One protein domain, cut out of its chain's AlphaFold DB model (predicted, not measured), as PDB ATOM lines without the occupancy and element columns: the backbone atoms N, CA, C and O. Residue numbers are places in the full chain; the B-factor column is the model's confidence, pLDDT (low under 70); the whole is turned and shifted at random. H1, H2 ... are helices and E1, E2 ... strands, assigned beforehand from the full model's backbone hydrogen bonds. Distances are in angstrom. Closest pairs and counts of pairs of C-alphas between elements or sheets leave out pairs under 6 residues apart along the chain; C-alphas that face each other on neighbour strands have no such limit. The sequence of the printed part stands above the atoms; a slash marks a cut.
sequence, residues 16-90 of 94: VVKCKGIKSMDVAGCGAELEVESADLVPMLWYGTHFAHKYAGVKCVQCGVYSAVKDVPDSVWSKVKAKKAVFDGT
ATOM      1  N   VAL A  16     202.840 135.313 134.012       87.44
ATOM      2  CA  VAL A  16     201.737 136.203 134.377       87.44
ATOM      3  C   VAL A  16     200.946 136.521 133.116       87.44
ATOM      4  O   VAL A  16     201.496 137.020 132.135       87.44
ATOM      5  N   VAL A  17     199.651 136.215 133.126       86.81
ATOM      6  CA  VAL A  17     198.749 136.410 131.989       86.81
ATOM      7  C   VAL A  17     197.584 137.277 132.424       86.81
ATOM      8  O   VAL A  17     196.891 136.980 133.391       86.81
ATOM      9  N   LYS A  18     197.314 138.342 131.674       88.31
ATOM     10  CA  LYS A  18     196.125 139.162 131.901       88.31
ATOM     11  C   LYS A  18     194.888 138.485 131.310       88.31
ATOM     12  O   LYS A  18     194.875 138.164 130.121       88.31
ATOM     13  N   CYS A  19     193.837 138.326 132.109       87.38
ATOM     14  CA  CYS A  19     192.548 137.799 131.681       87.38
ATOM     15  C   CYS A  19     191.868 138.779 130.720       87.38
ATOM     16  O   CYS A  19     191.222 139.741 131.135       87.38
ATOM     17  N   LYS A  20     192.025 138.541 129.418       85.31
ATOM     18  CA  LYS A  20     191.378 139.331 128.359       85.31
ATOM     19  C   LYS A  20     190.144 138.645 127.777       85.31
ATOM     20  O   LYS A  20     189.383 139.296 127.071       85.31
ATOM     21  N   GLY A  21     189.930 137.371 128.105       81.75
ATOM     22  CA  GLY A  21     188.996 136.527 127.370       81.75
ATOM     23  C   GLY A  21     189.615 136.052 126.056       81.75
ATOM     24  O   GLY A  21     190.667 136.546 125.633       81.75
ATOM     25  N   ILE A  22     188.992 135.065 125.423       77.19
ATOM     26  CA  ILE A  22     189.378 134.627 124.082       77.19
ATOM     27  C   ILE A  22     188.405 135.274 123.109       77.19
ATOM     28  O   ILE A  22     187.194 135.181 123.282       77.19
ATOM     29  N   LYS A  23     188.957 135.947 122.097       66.75
ATOM     30  CA  LYS A  23     188.184 136.738 121.136       66.75
ATOM     31  C   LYS A  23     187.129 135.901 120.397       66.75
ATOM     32  O   LYS A  23     186.062 136.424 120.132       66.75
ATOM     33  N   SER A  24     187.412 134.630 120.118       64.00
ATOM     34  CA  SER A  24     186.482 133.674 119.497       64.00
ATOM     35  C   SER A  24     185.256 133.354 120.354       64.00
ATOM     36  O   SER A  24     184.222 132.991 119.816       64.00
ATOM     37  N   MET A  25     185.341 133.499 121.679       62.88
ATOM     38  CA  MET A  25     184.217 133.203 122.570       62.88
ATOM     39  C   MET A  25     183.244 134.378 122.718       62.88
ATOM     40  O   MET A  25     182.258 134.236 123.430       62.88
ATOM     41  N   ASP A  26     183.550 135.555 122.154       67.81
ATOM     42  CA  ASP A  26     182.819 136.814 122.384       67.81
ATOM     43  C   ASP A  26     182.606 137.166 123.875       67.81
ATOM     44  O   ASP A  26     181.791 138.018 124.233       67.81
ATOM     45  N   VAL A  27     183.382 136.551 124.778       72.56
ATOM     46  CA  VAL A  27     183.321 136.813 126.218       72.56
ATOM     47  C   VAL A  27     184.511 137.666 126.638       72.56
ATOM     48  O   VAL A  27     185.666 137.232 126.587       72.56
ATOM     49  N   ALA A  28     184.224 138.878 127.108       81.19
ATOM     50  CA  ALA A  28     185.230 139.760 127.682       81.19
ATOM     51  C   ALA A  28     185.792 139.181 128.994       81.19
ATOM     52  O   ALA A  28     185.055 138.751 129.883       81.19
ATOM     53  N   GLY A  29     187.120 139.187 129.129       84.00
ATOM     54  CA  GLY A  29     187.785 138.855 130.388       84.00
ATOM     55  C   GLY A  29     187.631 139.954 131.443       84.00
ATOM     56  O   GLY A  29     187.389 141.115 131.125       84.00
ATOM     57  N   CYS A  30     187.831 139.599 132.714       86.50
ATOM     58  CA  CYS A  30     187.726 140.540 133.838       86.50
ATOM     59  C   CYS A  30     188.940 141.474 134.003       86.50
ATOM     60  O   CYS A  30     188.937 142.336 134.875       86.50
ATOM     61  N   GLY A  31     189.999 141.306 133.205       86.81
ATOM     62  CA  GLY A  31     191.207 142.130 133.277       86.81
ATOM     63  C   GLY A  31     192.181 141.763 134.398       86.81
ATOM     64  O   GLY A  31     193.222 142.409 134.500       86.81
ATOM     65  N   ALA A  32     191.886 140.737 135.198       87.38
ATOM     66  CA  ALA A  32     192.740 140.277 136.287       87.38
ATOM     67  C   ALA A  32     194.085 139.725 135.802       87.38
ATOM     68  O   ALA A  32     194.160 139.106 134.740       87.38
ATOM     69  N   GLU A  33     195.138 139.907 136.592       90.00
ATOM     70  CA  GLU A  33     196.436 139.272 136.357       90.00
ATOM     71  C   GLU A  33     196.443 137.882 136.996       90.00
ATOM     72  O   GLU A  33     196.184 137.727 138.186       90.00
ATOM     73  N   LEU A  34     196.684 136.859 136.179       84.75
ATOM     74  CA  LEU A  34     196.692 135.460 136.579       84.75
ATOM     75  C   LEU A  34     198.132 134.960 136.572       84.75
ATOM     76  O   LEU A  34     198.792 135.000 135.533       84.75
ATOM     77  N   GLU A  35     198.608 134.456 137.704       87.44
ATOM     78  CA  GLU A  35     199.809 133.625 137.737       87.44
ATOM     79  C   GLU A  35     199.437 132.229 137.235       87.44
ATOM     80  O   GLU A  35     198.616 131.539 137.831       87.44
ATOM     81  N   VAL A  36     199.998 131.847 136.091       85.69
ATOM     82  CA  VAL A  36     199.690 130.602 135.391       85.69
ATOM     83  C   VAL A  36     200.882 129.678 135.489       85.69
ATOM     84  O   VAL A  36     201.986 130.040 135.073       85.69
ATOM     85  N   GLU A  37     200.662 128.461 135.972       88.06
ATOM     86  CA  GLU A  37     201.667 127.412 135.949       88.06
ATOM     87  C   GLU A  37     201.402 126.410 134.822       88.06
ATOM     88  O   GLU A  37     200.303 126.292 134.279       88.06
ATOM     89  N   SER A  38     202.410 125.601 134.488       83.44
ATOM     90  CA  SER A  38     202.255 124.527 133.493       83.44
ATOM     91  C   SER A  38     201.115 123.536 133.789       83.44
ATOM     92  O   SER A  38     200.639 122.865 132.872       83.44
ATOM     93  N   ALA A  39     200.687 123.418 135.051       82.88
ATOM     94  CA  ALA A  39     199.594 122.543 135.465       82.88
ATOM     95  C   ALA A  39     198.211 123.118 135.113       82.88
ATOM     96  O   ALA A  39     197.327 122.343 134.733       82.88
ATOM     97  N   ASP A  40     198.070 124.445 135.176       83.50
ATOM     98  CA  ASP A  40     196.828 125.191 134.927       83.50
ATOM     99  C   ASP A  40     196.523 125.348 133.437       83.50
ATOM    100  O   ASP A  40     195.390 125.641 133.043       83.50
ATOM    101  N   LEU A  41     197.539 125.141 132.596       86.19
ATOM    102  CA  LEU A  41     197.381 125.163 131.155       86.19
ATOM    103  C   LEU A  41     196.468 124.029 130.692       86.19
ATOM    104  O   LEU A  41     196.700 122.836 130.942       86.19
ATOM    105  N   VAL A  42     195.467 124.426 129.920       86.94
ATOM    106  CA  VAL A  42     194.608 123.535 129.157       86.94
ATOM    107  C   VAL A  42     194.926 123.692 127.674       86.94
ATOM    108  O   VAL A  42     195.101 124.816 127.194       86.94
ATOM    109  N   PRO A  43     195.030 122.591 126.912       88.62
ATOM    110  CA  PRO A  43     195.037 122.713 125.470       88.62
ATOM    111  C   PRO A  43     193.654 123.188 125.035       88.62
ATOM    112  O   PRO A  43     192.638 122.640 125.456       88.62
ATOM    113  N   MET A  44     193.619 124.210 124.202       85.81
ATOM    114  CA  MET A  44     192.413 124.706 123.567       85.81
ATOM    115  C   MET A  44     192.483 124.433 122.074       85.81
ATOM    116  O   MET A  44     193.569 124.373 121.485       85.81
ATOM    117  N   LEU A  45     191.318 124.198 121.490       83.94
ATOM    118  CA  LEU A  45     191.140 123.923 120.077       83.94
ATOM    119  C   LEU A  45     190.116 124.904 119.525       83.94
ATOM    120  O   LEU A  45     189.036 125.036 120.099       83.94
ATOM    121  N   TRP A  46     190.445 125.519 118.398       79.94
ATOM    122  CA  TRP A  46     189.488 126.254 117.582       79.94
ATOM    123  C   TRP A  46     189.546 125.761 116.140       79.94
ATOM    124  O   TRP A  46     190.626 125.396 115.656       79.94
ATOM    125  N   TYR A  47     188.391 125.674 115.478       73.06
ATOM    126  CA  TYR A  47     188.308 125.312 114.066       73.06
ATOM    127  C   TYR A  47     188.233 126.602 113.257       73.06
ATOM    128  O   TYR A  47     187.205 127.272 113.234       73.06
ATOM    129  N   GLY A  48     189.345 126.957 112.610       66.25
ATOM    130  CA  GLY A  48     189.298 127.950 111.541       66.25
ATOM    131  C   GLY A  48     188.710 127.330 110.271       66.25
ATOM    132  O   GLY A  48     188.514 126.118 110.198       66.25
ATOM    133  N   THR A  49     188.533 128.143 109.229       68.56
ATOM    134  CA  THR A  49     187.890 127.762 107.952       68.56
ATOM    135  C   THR A  49     188.444 126.485 107.296       68.56
ATOM    136  O   THR A  49     187.732 125.797 106.569       68.56
ATOM    137  N   HIS A  50     189.721 126.153 107.523       69.62
ATOM    138  CA  HIS A  50     190.381 125.025 106.849       69.62
ATOM    139  C   HIS A  50     191.147 124.071 107.771       69.62
ATOM    140  O   HIS A  50     191.416 122.938 107.373       69.62
ATOM    141  N   PHE A  51     191.516 124.490 108.987       75.31
ATOM    142  CA  PHE A  51     192.368 123.692 109.870       75.31
ATOM    143  C   PHE A  51     192.015 123.888 111.342       75.31
ATOM    144  O   PHE A  51     191.621 124.966 111.783       75.31
ATOM    145  N   ALA A  52     192.222 122.827 112.122       77.19
ATOM    146  CA  ALA A  52     192.086 122.871 113.567       77.19
ATOM    147  C   ALA A  52     193.356 123.474 114.183       77.19
ATOM    148  O   ALA A  52     194.454 122.925 114.058       77.19
ATOM    149  N   HIS A  53     193.207 124.588 114.880       81.62
ATOM    150  CA  HIS A  53     194.301 125.297 115.517       81.62
ATOM    151  C   HIS A  53     194.319 124.975 117.013       81.62
ATOM    152  O   HIS A  53     193.334 125.161 117.727       81.62
ATOM    153  N   LYS A  54     195.463 124.491 117.507       84.19
ATOM    154  CA  LYS A  54     195.669 124.189 118.929       84.19
ATOM    155  C   LYS A  54     196.510 125.276 119.582       84.19
ATOM    156  O   LYS A  54     197.559 125.631 119.055       84.19
ATOM    157  N   TYR A  55     196.087 125.750 120.745       86.19
ATOM    158  CA  TYR A  55     196.816 126.750 121.522       86.19
ATOM    159  C   TYR A  55     196.663 126.500 123.021       86.19
ATOM    160  O   TYR A  55     195.770 125.776 123.455       86.19
ATOM    161  N   ALA A  56     197.553 127.073 123.827       88.50
ATOM    162  CA  ALA A  56     197.461 126.973 125.275       88.50
ATOM    163  C   ALA A  56     196.505 128.034 125.820       88.50
ATOM    164  O   ALA A  56     196.624 129.216 125.495       88.50
ATOM    165  N   GLY A  57     195.581 127.617 126.676       89.50
ATOM    166  CA  GLY A  57     194.700 128.510 127.411       89.50
ATOM    167  C   GLY A  57     194.770 128.267 128.910       89.50
ATOM    168  O   GLY A  57     195.277 127.246 129.374       89.50
ATOM    169  N   VAL A  58     194.231 129.209 129.670       89.06
ATOM    170  CA  VAL A  58     194.017 129.094 131.116       89.06
ATOM    171  C   VAL A  58     192.609 129.567 131.445       89.06
ATOM    172  O   VAL A  58     192.118 130.520 130.838       89.06
ATOM    173  N   LYS A  59     191.943 128.912 132.397       87.31
ATOM    174  CA  LYS A  59     190.644 129.365 132.903       87.31
ATOM    175  C   LYS A  59     190.861 130.403 133.999       87.31
ATOM    176  O   LYS A  59     191.531 130.123 134.987       87.31
ATOM    177  N   CYS A  60     190.277 131.588 133.854       86.69
ATOM    178  CA  CYS A  60     190.314 132.596 134.902       86.69
ATOM    179  C   CYS A  60     189.524 132.117 136.124       86.69
ATOM    180  O   CYS A  60     188.343 131.800 136.014       86.69
ATOM    181  N   VAL A  61     190.153 132.115 137.297       84.19
ATOM    182  CA  VAL A  61     189.489 131.743 138.558       84.19
ATOM    183  C   VAL A  61     188.465 132.780 139.027       84.19
ATOM    184  O   VAL A  61     187.561 132.434 139.777       84.19
ATOM    185  N   GLN A  62     188.577 134.035 138.574       84.19
ATOM    186  CA  GLN A  62     187.677 135.113 138.989       84.19
ATOM    187  C   GLN A  62     186.390 135.166 138.164       84.19
ATOM    188  O   GLN A  62     185.307 135.221 138.733       84.19
ATOM    189  N   CYS A  63     186.488 135.143 136.831       82.50
ATOM    190  CA  CYS A  63     185.313 135.235 135.956       82.50
ATOM    191  C   CYS A  63     184.964 133.929 135.233       82.50
ATOM    192  O   CYS A  63     183.990 133.882 134.492       82.50
ATOM    193  N   GLY A  64     185.760 132.867 135.395       83.19
ATOM    194  CA  GLY A  64     185.542 131.584 134.723       83.19
ATOM    195  C   GLY A  64     185.857 131.579 133.222       83.19
ATOM    196  O   GLY A  64     185.793 130.514 132.609       83.19
ATOM    197  N   VAL A  65     186.213 132.727 132.639       86.19
ATOM    198  CA  VAL A  65     186.491 132.885 131.205       86.19
ATOM    199  C   VAL A  65     187.884 132.358 130.877       86.19
ATOM    200  O   VAL A  65     188.843 132.589 131.618       86.19
ATOM    201  N   TYR A  66     188.014 131.665 129.750       86.56
ATOM    202  CA  TYR A  66     189.313 131.224 129.263       86.56
ATOM    203  C   TYR A  66     190.117 132.397 128.691       86.56
ATOM    204  O   TYR A  66     189.574 133.381 128.200       86.56
ATOM    205  N   SER A  67     191.438 132.343 128.790       86.69
ATOM    206  CA  SER A  67     192.344 133.323 128.189       86.69
ATOM    207  C   SER A  67     193.495 132.601 127.512       86.69
ATOM    208  O   SER A  67     194.038 131.641 128.059       86.69
ATOM    209  N   ALA A  68     193.855 133.058 126.314       85.62
ATOM    210  CA  ALA A  68     194.973 132.499 125.571       85.62
ATOM    211  C   ALA A  68     196.297 132.871 126.250       85.62
ATOM    212  O   ALA A  68     196.527 134.031 126.604       85.62
ATOM    213  N   VAL A  69     197.172 131.883 126.401       86.75
ATOM    214  CA  VAL A  69     198.501 132.050 126.979       86.75
ATOM    215  C   VAL A  69     199.515 132.077 125.843       86.75
ATOM    216  O   VAL A  69     199.642 131.115 125.085       86.75
ATOM    217  N   LYS A  70     200.220 133.202 125.708       80.25
ATOM    218  CA  LYS A  70     201.309 133.358 124.739       80.25
ATOM    219  C   LYS A  70     202.625 132.860 125.342       80.25
ATOM    220  O   LYS A  70     202.750 132.768 126.560       80.25
ATOM    221  N   ASP A  71     203.577 132.526 124.477       81.50
ATOM    222  CA  ASP A  71     204.963 132.217 124.856       81.50
ATOM    223  C   ASP A  71     205.137 130.968 125.743       81.50
ATOM    224  O   ASP A  71     206.042 130.889 126.576       81.50
ATOM    225  N   VAL A  72     204.285 129.955 125.550       84.00
ATOM    226  CA  VAL A  72     204.458 128.643 126.193       84.00
ATOM    227  C   VAL A  72     205.586 127.875 125.490       84.00
ATOM    228  O   VAL A  72     205.459 127.586 124.301       84.00
ATOM    229  N   PRO A  73     206.667 127.483 126.193       86.12
ATOM    230  CA  PRO A  73     207.755 126.714 125.595       86.12
ATOM    231  C   PRO A  73     207.275 125.354 125.083       86.12
ATOM    232  O   PRO A  73     206.472 124.691 125.745       86.12
ATOM    233  N   ASP A  74     207.848 124.862 123.983       83.12
ATOM    234  CA  ASP A  74     207.464 123.574 123.378       83.12
ATOM    235  C   ASP A  74     207.576 122.376 124.331       83.12
ATOM    236  O   ASP A  74     206.803 121.417 124.240       83.12
ATOM    237  N   SER A  75     208.516 122.430 125.278       83.31
ATOM    238  CA  SER A  75     208.703 121.407 126.315       83.31
ATOM    239  C   SER A  75     207.541 121.352 127.315       83.31
ATOM    240  O   SER A  75     207.212 120.282 127.829       83.31
ATOM    241  N   VAL A  76     206.899 122.494 127.567       83.38
ATOM    242  CA  VAL A  76     205.694 122.621 128.393       83.38
ATOM    243  C   VAL A  76     204.479 122.255 127.552       83.38
ATOM    244  O   VAL A  76     203.695 121.387 127.939       83.38
ATOM    245  N   TRP A  77     204.368 122.835 126.357       83.00
ATOM    246  CA  TRP A  77     203.255 122.597 125.447       83.00
ATOM    247  C   TRP A  77     203.116 121.125 125.058       83.00
ATOM    248  O   TRP A  77     202.008 120.597 125.012       83.00
ATOM    249  N   SER A  78     204.226 120.408 124.877       81.19
ATOM    250  CA  SER A  78     204.200 118.978 124.561       81.19
ATOM    251  C   SER A  78     203.589 118.107 125.658       81.19
ATOM    252  O   SER A  78     203.045 117.050 125.344       81.19
ATOM    253  N   LYS A  79     203.618 118.555 126.918       81.06
ATOM    254  CA  LYS A  79     202.924 117.891 128.032       81.06
ATOM    255  C   LYS A  79     201.450 118.287 128.093       81.06
ATOM    256  O   LYS A  79     200.602 117.462 128.416       81.06
ATOM    257  N   VAL A  80     201.140 119.539 127.759       78.69
ATOM    258  CA  VAL A  80     199.772 120.076 127.765       78.69
ATOM    259  C   VAL A  80     198.944 119.491 126.620       78.69
ATOM    260  O   VAL A  80     197.833 119.034 126.863       78.69
ATOM    261  N   LYS A  81     199.490 119.406 125.398       73.44
ATOM    262  CA  LYS A  81     198.802 118.890 124.196       73.44
ATOM    263  C   LYS A  81     198.350 117.428 124.295       73.44
ATOM    264  O   LYS A  81     197.540 116.996 123.481       73.44
ATOM    265  N   ALA A  82     198.899 116.668 125.246       71.44
ATOM    266  CA  ALA A  82     198.501 115.289 125.522       71.44
ATOM    267  C   ALA A  82     197.159 115.198 126.276       71.44
ATOM    268  O   ALA A  82     196.561 114.125 126.337       71.44
ATOM    269  N   LYS A  83     196.676 116.307 126.853       73.19
ATOM    270  CA  LYS A  83     195.369 116.387 127.518       73.19
ATOM    271  C   LYS A  83     194.247 116.609 126.492       73.19
ATOM    272  O   LYS A  83     194.480 117.104 125.389       73.19
ATOM    273  N   LYS A  84     193.006 116.281 126.873       73.56
ATOM    274  CA  LYS A  84     191.809 116.573 126.067       73.56
ATOM    275  C   LYS A  84     191.684 118.085 125.868       73.56
ATOM    276  O   LYS A  84     191.681 118.828 126.848       73.56
ATOM    277  N   ALA A  85     191.592 118.516 124.612       78.00
ATOM    278  CA  ALA A  85     191.449 119.926 124.291       78.00
ATOM    279  C   ALA A  85     190.047 120.439 124.632       78.00
ATOM    280  O   ALA A  85     189.051 119.757 124.378       78.00
ATOM    281  N   VAL A  86     189.988 121.638 125.206       78.44
ATOM    282  CA  VAL A  86     188.749 122.393 125.380       78.44
ATOM    283  C   VAL A  86     188.443 123.067 124.052       78.44
ATOM    284  O   VAL A  86     189.267 123.821 123.535       78.44
ATOM    285  N   PHE A  87     187.281 122.761 123.486       73.56
ATOM    286  CA  PHE A  87     186.814 123.445 122.291       73.56
ATOM    287  C   PHE A  87     186.396 124.867 122.664       73.56
ATOM    288  O   PHE A  87     185.627 125.043 123.609       73.56
ATOM    289  N   ASP A  88     186.934 125.866 121.967       64.00
ATOM    290  CA  ASP A  88     186.665 127.270 122.285       64.00
ATOM    291  C   ASP A  88     185.343 127.791 121.706       64.00
ATOM    292  O   ASP A  88     184.990 128.937 121.940       64.00
ATOM    293  N   GLY A  89     184.587 126.949 121.002       59.38
ATOM    294  CA  GLY A  89     183.259 127.301 120.511       59.38
ATOM    295  C   GLY A  89     183.244 128.030 119.171       59.38
ATOM    296  O   GLY A  89     182.155 128.189 118.629       59.38
ATOM    297  N   THR A  90     184.394 128.398 118.590       48.00
ATOM    298  CA  THR A  90     184.421 128.779 117.169       48.00
ATOM    299  C   THR A  90     184.400 127.543 116.292       48.00
ATOM    300  O   THR A  90     185.417 126.921 115.983       48.00
TER     301      THR A  90
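What this domain is: This is residues 16 to 90 of the 94 residues of an uncharacterized protein of Candidatus Magasanikbacteria bacterium RIFOXYD1_FULL_40_23 (UniProt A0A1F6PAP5). The larger of two sheets, the four strands E5, E4, E3 and E6, is strongly twisted and curled like part of a barrel; the hairpin of E1 and E2, with its long loop, stands beside the E5 and E4 end of it, and one short helix, H1, is over E4 and E3. The 75 printed residues have six named strands and one named helix, in the order E1 E2 E3 E4 E5 H1 E6. The larger sheet runs E5 E4 E3 E6 and is mixed, and E1 and E2 make an antiparallel sheet of two. The class is mostly strand, though under half of the residues are in named elements. The whole is compact and rounded, with a radius of gyration of the C-alphas of 11.8 A and spans of 31 by 28 by 18 A.

Where its parts are: E1, residues 16 to 18, begins at C-alpha 16 (201.737, 136.203, 134.377). E2 is residues 33 to 37, 13.0 A long. E3, residues 42 to 47, measures 16.4 A. E4, residues 52 to 59, measures 20.4 A and bends by 60 degrees at residue 56. E5 is residues 66 to 68. H1, residues 74 to 80, measures 9.5 A. E6, residues 86 to 90, measures 11.3 A and ends at C-alpha 90 (184.421, 128.779, 117.169).

How they stand to each other: E1 and E2 form a hairpin, with N 17 and O 34 2.8 A apart. The closest C-alphas of E1 and E5, Lys 18 and Ser 67, are 7.9 A apart. E3, E4 and E5 make a meander, each strand the antiparallel neighbour of the one before. E4 pairs with E3 over residues 52 to 57, with N 44 and O 55 2.8 A apart, and with E5 over residues 57 to 59, with N 67 and O 58 2.8 A apart. The edge strand E6 is parallel to E3 at 29 degrees, with N 86 and O 43 2.8 A apart. E5, H1 and E6 form a split strand-helix-strand unit, two strands of one sheet that are not neighbours, with the helix between them along the chain and E4 and E3 between them in the sheet, and its crossover is right-handed. H1 is on the sheet at a height of 10.4 A, over E4 and only just over E3, with 3 C-alphas falling on E3. On the local plane H1 runs across the strands, at 79 degrees to E4. The closest C-alphas of H1 and E3 are those of Val 80 and Pro 43, 5.9 A apart. In H1, 2 of 3 O i to N i+4 pairs are within hydrogen-bond range.

The domain as a whole: The two C-alphas farthest apart, those of His 50 and Gln 62, are 33.8 A apart. The printed part has no cut. The link from E1 to E2, residues 19 to 32, is long. The pLDDT is under 70 at residues 23 to 26, 48 to 50 and 88 to 90.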